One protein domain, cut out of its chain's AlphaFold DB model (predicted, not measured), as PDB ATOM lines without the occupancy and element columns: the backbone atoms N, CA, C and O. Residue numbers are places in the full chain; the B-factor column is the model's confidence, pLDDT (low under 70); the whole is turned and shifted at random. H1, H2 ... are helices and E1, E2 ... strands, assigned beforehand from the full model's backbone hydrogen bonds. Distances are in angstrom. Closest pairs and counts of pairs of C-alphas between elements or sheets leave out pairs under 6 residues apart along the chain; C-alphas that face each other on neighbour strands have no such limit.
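Overview. This is residues 11 to 78 of the 228 residues of an uncharacterized protein of Leeuwenhoekiella marinoflava (UniProt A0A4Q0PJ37). A narrow, twisted sheet of three strands has one helix, H1, packed slantwise over one of its faces, while the other face has no named helix over it. The E2 to E3 loop, with Leu 57, lies at one end of the long axis, and the stretch after E3, with Asn 72, lies at the other. The printed part has 68 residues with one named helix and three named strands, along the chain E1, H1, E2, E3; the sheet's order is E1, E3, E2, antiparallel throughout, and the class is mixed, helices and strands. The whole is compact, with a radius of gyration of the C-alphas of 12.3 A and spans of 41 by 19 by 17 A.

Along the chain. E1 is residues 11 to 17, 17.9 A from first to last C-alpha, and starts with C-alpha 11 at (11.294, 18.198, 42.795). H1 follows as residues 28 to 41, 20.1 A long, from C-alpha 28 at (22.594, 18.483, 22.685). E2 is residues 46 to 53, 20.2 A long, and bends by 58 degrees at residue 50. E3, residues 63 to 70, is 23.1 A long and ends with C-alpha 70 at (16.651, 14.935, 44.388).

Arrangement. E1 is an edge strand, antiparallel to the inner strand E3 at 159 degrees, with N 15 and O 66 within hydrogen-bond range at 2.8 A. E2, the other edge strand, forms a hairpin with E3; they are antiparallel at 164 degrees, and N 63 and O 53 are 2.8 A apart. The sheet is twisted, with C-alphas up to 4.4 A off its best plane. H1 is on the sheet at a height of 8.6 A, the two making two layers, a helix on one face of a sheet. It lies over E3 and E2, and only just not over E1, on which 2 of its C-alphas fall. It runs slantwise to the strands, at 33 degrees to E3 on the local plane. The closest C-alphas of H1 and E3 are those of Ala 39 and Ala 68, 5.7 A apart; those of E1 and H1 are Ala 17 and Met 31, 6.1 A apart. E1, H1 and E2 form a split strand-helix-strand unit, two strands running the same way with E3 between them, and its crossover is right-handed. In H1 every O i to N i+4 pair is within hydrogen-bond range.

Size, cuts and confidence. The two C-alphas farthest apart are those of Leu 57 and Asn 72, 41.1 A. The printed part has no cut. The link from H1 to E2 is tight, those from E1 to H1 and from E2 to E3 are short, and no link is long. The mean pLDDT of the printed part is 81.3; it is under 70 in residues 19 to 25 and 54 to 62.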
ATOM      1  N   GLU A  11      11.085  17.210  43.849       95.44
ATOM      2  CA  GLU A  11      11.294  18.198  42.795       95.44
ATOM      3  C   GLU A  11      12.078  19.390  43.360       95.44
ATOM      4  O   GLU A  11      11.704  19.987  44.368       95.44
ATOM      5  N   VAL A  12      13.206  19.701  42.728       95.62
ATOM      6  CA  VAL A  12      14.084  20.820  43.094       95.62
ATOM      7  C   VAL A  12      13.756  22.056  42.258       95.62
ATOM      8  O   VAL A  12      13.879  23.173  42.755       95.62
ATOM      9  N   GLY A  13      13.326  21.867  41.006       93.19
ATOM     10  CA  GLY A  13      12.799  22.939  40.164       93.19
ATOM     11  C   GLY A  13      12.960  22.699  38.665       93.19
ATOM     12  O   GLY A  13      13.633  21.764  38.224       93.19
ATOM     13  N   GLU A  14      12.352  23.575  37.873       93.75
ATOM     14  CA  GLU A  14      12.441  23.552  36.413       93.75
ATOM     15  C   GLU A  14      13.744  24.179  35.904       93.75
ATOM     16  O   GLU A  14      14.231  25.190  36.412       93.75
ATOM     17  N   LEU A  15      14.296  23.593  34.845       90.25
ATOM     18  CA  LEU A  15      15.509  24.028  34.172       90.25
ATOM     19  C   LEU A  15      15.246  24.226  32.683       90.25
ATOM     20  O   LEU A  15      14.563  23.430  32.034       90.25
ATOM     21  N   ARG A  16      15.869  25.255  32.108       87.06
ATOM     22  CA  ARG A  16      15.786  25.534  30.676       87.06
ATOM     23  C   ARG A  16      17.143  25.925  30.122       87.06
ATOM     24  O   ARG A  16      17.800  26.817  30.648       87.06
ATOM     25  N   ALA A  17      17.520  25.289  29.022       79.88
ATOM     26  CA  ALA A  17      18.687  25.655  28.238       79.88
ATOM     27  C   ALA A  17      18.217  26.164  26.865       79.88
ATOM     28  O   ALA A  17      17.490  25.475  26.145       79.88
ATOM     29  N   SER A  18      18.583  27.406  26.535       73.00
ATOM     30  CA  SER A  18      18.275  28.079  25.263       73.00
ATOM     31  C   SER A  18      19.296  29.184  24.968       73.00
ATOM     32  O   SER A  18      20.072  29.528  25.856       73.00
ATOM     33  N   ASP A  19      19.246  29.764  23.764       63.56
ATOM     34  CA  ASP A  19      20.167  30.795  23.235       63.56
ATOM     35  C   ASP A  19      20.406  32.025  24.147       63.56
ATOM     36  O   ASP A  19      21.411  32.719  24.017       63.56
ATOM     37  N   ASN A  20      19.531  32.301  25.121       51.78
ATOM     38  CA  ASN A  20      19.590  33.515  25.944       51.78
ATOM     39  C   ASN A  20      20.575  33.446  27.134       51.78
ATOM     40  O   ASN A  20      20.210  33.772  28.262       51.78
ATOM     41  N   GLY A  21      21.845  33.116  26.865       50.75
ATOM     42  CA  GLY A  21      22.937  33.804  27.570       50.75
ATOM     43  C   GLY A  21      23.844  33.033  28.530       50.75
ATOM     44  O   GLY A  21      24.278  33.640  29.502       50.75
ATOM     45  N   LEU A  22      24.217  31.771  28.272       43.38
ATOM     46  CA  LEU A  22      25.309  31.125  29.038       43.38
ATOM     47  C   LEU A  22      26.265  30.212  28.244       43.38
ATOM     48  O   LEU A  22      27.259  29.765  28.812       43.38
ATOM     49  N   SER A  23      26.049  29.954  26.950       46.53
ATOM     50  CA  SER A  23      26.927  29.059  26.179       46.53
ATOM     51  C   SER A  23      27.138  29.552  24.749       46.53
ATOM     52  O   SER A  23      26.176  29.865  24.059       46.53
ATOM     53  N   LYS A  24      28.399  29.587  24.294       53.44
ATOM     54  CA  LYS A  24      28.749  29.767  22.871       53.44
ATOM     55  C   LYS A  24      28.477  28.504  22.048       53.44
ATOM     56  O   LYS A  24      28.527  28.572  20.826       53.44
ATOM     57  N   ASP A  25      28.214  27.371  22.709       61.28
ATOM     58  CA  ASP A  25      28.000  26.087  22.060       61.28
ATOM     59  C   ASP A  25      26.648  25.433  22.409       61.28
ATOM     60  O   ASP A  25      26.316  25.256  23.581       61.28
ATOM     61  N   CYS A  26      25.881  25.032  21.391       70.62
ATOM     62  CA  CYS A  26      24.493  24.570  21.541       70.62
ATOM     63  C   CYS A  26      24.242  23.112  21.123       70.62
ATOM     64  O   CYS A  26      23.109  22.761  20.783       70.62
ATOM     65  N   THR A  27      25.264  22.248  21.121       72.62
ATOM     66  CA  THR A  27      25.014  20.815  20.868       72.62
ATOM     67  C   THR A  27      24.183  20.212  21.996       72.62
ATOM     68  O   THR A  27      24.277  20.643  23.150       72.62
ATOM     69  N   TYR A  28      23.402  19.179  21.686       76.69
ATOM     70  CA  TYR A  28      22.594  18.483  22.685       76.69
ATOM     71  C   TYR A  28      23.422  18.032  23.918       76.69
ATOM     72  O   TYR A  28      23.052  18.413  25.027       76.69
ATOM     73  N   PRO A  29      24.591  17.365  23.787       76.94
ATOM     74  CA  PRO A  29      25.446  16.978  24.909       76.94
ATOM     75  C   PRO A  29      25.878  18.143  25.799       76.94
ATOM     76  O   PRO A  29      25.884  18.008  27.020       76.94
ATOM     77  N   GLN A  30      26.216  19.294  25.215       78.31
ATOM     78  CA  GLN A  30      26.626  20.475  25.982       78.31
ATOM     79  C   GLN A  30      25.460  21.075  26.757       78.31
ATOM     80  O   GLN A  30      25.611  21.415  27.928       78.31
ATOM     81  N   MET A  31      24.287  21.155  26.131       80.94
ATOM     82  CA  MET A  31      23.077  21.646  26.785       80.94
ATOM     83  C   MET A  31      22.662  20.717  27.931       80.94
ATOM     84  O   MET A  31      22.348  21.184  29.024       80.94
ATOM     85  N   ILE A  32      22.749  19.399  27.731       84.94
ATOM     86  CA  ILE A  32      22.533  18.409  28.792       84.94
ATOM     87  C   ILE A  32      23.576  18.548  29.909       84.94
ATOM     88  O   ILE A  32      23.214  18.486  31.083       84.94
ATOM     89  N   ALA A  33      24.854  18.766  29.584       84.56
ATOM     90  CA  ALA A  33      25.907  18.975  30.578       84.56
ATOM     91  C   ALA A  33      25.657  20.233  31.428       84.56
ATOM     92  O   ALA A  33      25.756  20.159  32.653       84.56
ATOM     93  N   LEU A  34      25.252  21.341  30.799       86.56
ATOM     94  CA  LEU A  34      24.874  22.580  31.482       86.56
ATOM     95  C   LEU A  34      23.686  22.358  32.429       86.56
ATOM     96  O   LEU A  34      23.753  22.729  33.600       86.56
ATOM     97  N   LEU A  35      22.617  21.710  31.953       90.12
ATOM     98  CA  LEU A  35      21.452  21.384  32.784       90.12
ATOM     99  C   LEU A  35      21.845  20.510  33.982       90.12
ATOM    100  O   LEU A  35      21.422  20.785  35.103       90.12
ATOM    101  N   LYS A  36      22.701  19.499  33.774       91.12
ATOM    102  CA  LYS A  36      23.234  18.649  34.851       91.12
ATOM    103  C   LYS A  36      24.063  19.452  35.857       91.12
ATOM    104  O   LYS A  36      23.951  19.210  37.055       91.12
ATOM    105  N   GLU A  37      24.894  20.390  35.407       91.56
ATOM    106  CA  GLU A  37      25.687  21.247  36.296       91.56
ATOM    107  C   GLU A  37      24.793  22.151  37.152       91.56
ATOM    108  O   GLU A  37      24.956  22.198  38.373       91.56
ATOM    109  N   ILE A  38      23.815  22.819  36.532       91.75
ATOM    110  CA  ILE A  38      22.855  23.672  37.240       91.75
ATOM    111  C   ILE A  38      22.047  22.841  38.242       91.75
ATOM    112  O   ILE A  38      21.924  23.243  39.398       91.75
ATOM    113  N   ALA A  39      21.553  21.665  37.847       94.69
ATOM    114  CA  ALA A  39      20.843  20.752  38.743       94.69
ATOM    115  C   ALA A  39      21.683  20.419  39.988       94.69
ATOM    116  O   ALA A  39      21.222  20.603  41.114       94.69
ATOM    117  N   ARG A  40      22.947  20.011  39.797       94.31
ATOM    118  CA  ARG A  40      23.863  19.679  40.901       94.31
ATOM    119  C   ARG A  40      24.119  20.863  41.826       94.31
ATOM    120  O   ARG A  40      24.067  20.691  43.040       94.31
ATOM    121  N   LYS A  41      24.346  22.063  41.277       94.88
ATOM    122  CA  LYS A  41      24.528  23.291  42.079       94.88
ATOM    123  C   LYS A  41      23.313  23.606  42.952       94.88
ATOM    124  O   LYS A  41      23.478  24.142  44.040       94.88
ATOM    125  N   ASN A  42      22.117  23.228  42.504       94.94
ATOM    126  CA  ASN A  42      20.871  23.386  43.258       94.94
ATOM    127  C   ASN A  42      20.529  22.159  44.130       94.94
ATOM    128  O   ASN A  42      19.445  22.070  44.701       94.94
ATOM    129  N   GLY A  43      21.449  21.200  44.270       94.25
ATOM    130  CA  GLY A  43      21.280  20.031  45.131       94.25
ATOM    131  C   GLY A  43      20.346  18.958  44.567       94.25
ATOM    132  O   GLY A  43      19.831  18.149  45.341       94.25
ATOM    133  N   ALA A  44      20.108  18.952  43.255       96.56
ATOM    134  CA  ALA A  44      19.500  17.837  42.540       96.56
ATOM    135  C   ALA A  44      20.574  16.837  42.080       96.56
ATOM    136  O   ALA A  44      21.733  17.189  41.861       96.56
ATOM    137  N   ASN A  45      20.182  15.578  41.907       93.62
ATOM    138  CA  ASN A  45      21.044  14.507  41.399       93.62
ATOM    139  C   ASN A  45      20.440  13.767  40.195       93.62
ATOM    140  O   ASN A  45      21.044  12.820  39.694       93.62
ATOM    141  N   LEU A  46      19.290  14.229  39.698       92.25
ATOM    142  CA  LEU A  46      18.635  13.731  38.497       92.25
ATOM    143  C   LEU A  46      17.971  14.884  37.734       92.25
ATOM    144  O   LEU A  46      17.495  15.844  38.339       92.25
ATOM    145  N   ILE A  47      17.941  14.787  36.404       92.31
ATOM    146  CA  ILE A  47      17.119  15.645  35.546       92.31
ATOM    147  C   ILE A  47      16.210  14.759  34.693       92.31
ATOM    148  O   ILE A  47      16.685  13.782  34.118       92.31
ATOM    149  N   LYS A  48      14.926  15.107  34.603       90.19
ATOM    150  CA  LYS A  48      13.971  14.510  33.664       90.19
ATOM    151  C   LYS A  48      13.765  15.463  32.505       90.19
ATOM    152  O   LYS A  48      13.398  16.615  32.730       90.19
ATOM    153  N   LEU A  49      14.008  15.013  31.280       89.00
ATOM    154  CA  LEU A  49      13.758  15.835  30.100       89.00
ATOM    155  C   LEU A  49      12.252  15.899  29.845       89.00
ATOM    156  O   LEU A  49      11.595  14.873  29.727       89.00
ATOM    157  N   VAL A  50      11.713  17.114  29.762       85.75
ATOM    158  CA  VAL A  50      10.284  17.354  29.502       85.75
ATOM    159  C   VAL A  50      10.056  17.694  28.039       85.75
ATOM    160  O   VAL A  50       9.086  17.262  27.425       85.75
ATOM    161  N   LYS A  51      10.954  18.495  27.460       80.88
ATOM    162  CA  LYS A  51      10.844  18.928  26.071       80.88
ATOM    163  C   LYS A  51      12.222  19.062  25.458       80.88
ATOM    164  O   LYS A  51      13.071  19.764  26.004       80.88
ATOM    165  N   ASN A  52      12.402  18.451  24.296       78.81
ATOM    166  CA  ASN A  52      13.540  18.692  23.427       78.81
ATOM    167  C   ASN A  52      13.015  19.227  22.095       78.81
ATOM    168  O   ASN A  52      12.260  18.543  21.408       78.81
ATOM    169  N   LYS A  53      13.369  20.467  21.759       75.75
ATOM    170  CA  LYS A  53      13.114  21.027  20.435       75.75
ATOM    171  C   LYS A  53      14.450  21.249  19.745       75.75
ATOM    172  O   LYS A  53      15.236  22.077  20.206       75.75
ATOM    173  N   GLU A  54      14.671  20.518  18.659       68.56
ATOM    174  CA  GLU A  54      15.848  20.674  17.805       68.56
ATOM    175  C   GLU A  54      15.950  22.100  17.234       68.56
ATOM    176  O   GLU A  54      14.947  22.833  17.214       68.56
ATOM    177  N   PRO A  55      17.156  22.522  16.804       66.38
ATOM    178  CA  PRO A  55      17.330  23.763  16.062       66.38
ATOM    179  C   PRO A  55      16.324  23.876  14.911       66.38
ATOM    180  O   PRO A  55      16.023  22.900  14.229       66.38
ATOM    181  N   ASP A  56      15.792  25.076  14.698       68.12
ATOM    182  CA  ASP A  56      14.865  25.368  13.605       68.12
ATOM    183  C   ASP A  56      15.273  26.660  12.891       68.12
ATOM    184  O   ASP A  56      16.248  27.315  13.254       68.12
ATOM    185  N   LEU A  57      14.515  27.052  11.865       56.00
ATOM    186  CA  LEU A  57      14.775  28.277  11.095       56.00
ATOM    187  C   LEU A  57      14.829  29.556  11.955       56.00
ATOM    188  O   LEU A  57      15.286  30.589  11.474       56.00
ATOM    189  N   TRP A  58      14.362  29.499  13.206       58.19
ATOM    190  CA  TRP A  58      14.272  30.634  14.119       58.19
ATOM    191  C   TRP A  58      15.302  30.586  15.256       58.19
ATOM    192  O   TRP A  58      15.448  31.578  15.968       58.19
ATOM    193  N   SER A  59      16.007  29.466  15.460       60.50
ATOM    194  CA  SER A  59      17.115  29.357  16.417       60.50
ATOM    195  C   SER A  59      18.066  28.231  16.030       60.50
ATOM    196  O   SER A  59      17.659  27.093  15.797       60.50
ATOM    197  N   THR A  60      19.357  28.546  16.049       59.69
ATOM    198  CA  THR A  60      20.455  27.605  15.804       59.69
ATOM    199  C   THR A  60      20.713  26.667  16.987       59.69
ATOM    200  O   THR A  60      21.533  25.756  16.876       59.69
ATOM    201  N   CYS A  61      20.018  26.857  18.112       65.94
ATOM    202  CA  CYS A  61      20.224  26.115  19.347       65.94
ATOM    203  C   CYS A  61      19.032  25.220  19.696       65.94
ATOM    204  O   CYS A  61      17.864  25.613  19.605       65.94
ATOM    205  N   ALA A  62      19.338  24.012  20.182       67.19
ATOM    206  CA  ALA A  62      18.331  23.151  20.780       67.19
ATOM    207  C   ALA A  62      17.734  23.837  22.020       67.19
ATOM    208  O   ALA A  62      18.451  24.390  22.859       67.19
ATOM    209  N   ARG A  63      16.408  23.801  22.146       79.81
ATOM    210  CA  ARG A  63      15.680  24.302  23.318       79.81
ATOM    211  C   ARG A  63      15.262  23.112  24.159       79.81
ATOM    212  O   ARG A  63      14.323  22.399  23.804       79.81
ATOM    213  N   ILE A  64      15.958  22.928  25.275       85.44
ATOM    214  CA  ILE A  64      15.750  21.797  26.178       85.44
ATOM    215  C   ILE A  64      15.140  22.311  27.476       85.44
ATOM    216  O   ILE A  64      15.635  23.269  28.073       85.44
ATOM    217  N   SER A  65      14.044  21.688  27.895       87.38
ATOM    218  CA  SER A  65      13.421  21.901  29.202       87.38
ATOM    219  C   SER A  65      13.501  20.611  30.002       87.38
ATOM    220  O   SER A  65      13.240  19.530  29.466       87.38
ATOM    221  N   ALA A  66      13.868  20.731  31.269       91.75
ATOM    222  CA  ALA A  66      14.009  19.613  32.181       91.75
ATOM    223  C   ALA A  66      13.474  19.980  33.565       91.75
ATOM    224  O   ALA A  66      13.427  21.152  33.917       91.75
ATOM    225  N   VAL A  67      13.125  18.978  34.360       92.94
ATOM    226  CA  VAL A  67      12.823  19.149  35.785       92.94
ATOM    227  C   VAL A  67      13.926  18.467  36.582       92.94
ATOM    228  O   VAL A  67      14.296  17.325  36.294       92.94
ATOM    229  N   ALA A  68      14.497  19.183  37.544       95.12
ATOM    230  CA  ALA A  68      15.543  18.693  38.423       95.12
ATOM    231  C   ALA A  68      14.931  18.034  39.660       95.12
ATOM    232  O   ALA A  68      14.048  18.601  40.299       95.12
ATOM    233  N   TYR A  69      15.444  16.864  40.030       95.25
ATOM    234  CA  TYR A  69      14.988  16.093  41.181       95.25
ATOM    235  C   TYR A  69      16.146  15.726  42.104       95.25
ATOM    236  O   TYR A  69      17.271  15.462  41.666       95.25
ATOM    237  N   ARG A  70      15.842  15.640  43.397       95.88
ATOM    238  CA  ARG A  70      16.651  14.935  44.388       95.88
ATOM    239  C   ARG A  70      15.996  13.589  44.680       95.88
ATOM    240  O   ARG A  70      14.900  13.534  45.231       95.88
ATOM    241  N   VAL A  71      16.683  12.513  44.326       94.44
ATOM    242  CA  VAL A  71      16.262  11.124  44.560       94.44
ATOM    243  C   VAL A  71      17.288  10.397  45.426       94.44
ATOM    244  O   VAL A  71      18.468  10.737  45.410       94.44
ATOM    245  N   ASN A  72      16.868   9.371  46.167       93.06
ATOM    246  CA  ASN A  72      17.790   8.602  47.016       93.06
ATOM    247  C   ASN A  72      18.714   7.692  46.194       93.06
ATOM    248  O   ASN A  72      19.899   7.588  46.491       93.06
ATOM    249  N   ASN A  73      18.178   7.059  45.147       91.19
ATOM    250  CA  ASN A  73      18.922   6.180  44.251       91.19
ATOM    251  C   ASN A  73      18.746   6.649  42.792       91.19
ATOM    252  O   ASN A  73      17.812   6.204  42.122       91.19
ATOM    253  N   PRO A  74      19.599   7.563  42.288       90.44
ATOM    254  CA  PRO A  74      19.501   8.049  40.912       90.44
ATOM    255  C   PRO A  74      19.809   6.971  39.871       90.44
ATOM    256  O   PRO A  74      19.279   7.037  38.765       90.44
ATOM    257  N   GLN A  75      20.615   5.961  40.220       91.19
ATOM    258  CA  GLN A  75      20.970   4.867  39.319       91.19
ATOM    259  C   GLN A  75      19.737   4.102  38.847       91.19
ATOM    260  O   GLN A  75      19.640   3.782  37.664       91.19
ATOM    261  N   LYS A  76      18.743   3.912  39.724       90.88
ATOM    262  CA  LYS A  76      17.453   3.286  39.389       90.88
ATOM    263  C   LYS A  76      16.818   3.872  38.123       90.88
ATOM    264  O   LYS A  76      16.275   3.126  37.318       90.88
ATOM    265  N   TYR A  77      16.953   5.176  37.912       91.19
ATOM    266  CA  TYR A  77      16.296   5.914  36.831       91.19
ATOM    267  C   TYR A  77      17.191   6.157  35.605       91.19
ATOM    268  O   TYR A  77      16.765   6.790  34.642       91.19
ATOM    269  N   GLN A  78      18.445   5.689  35.628       90.19
ATOM    270  CA  GLN A  78      19.357   5.825  34.489       90.19
ATOM    271  C   GLN A  78      18.885   4.972  33.309       90.19
ATOM    272  O   GLN A  78      18.738   3.759  33.439       90.19
TER     273      GLN A  78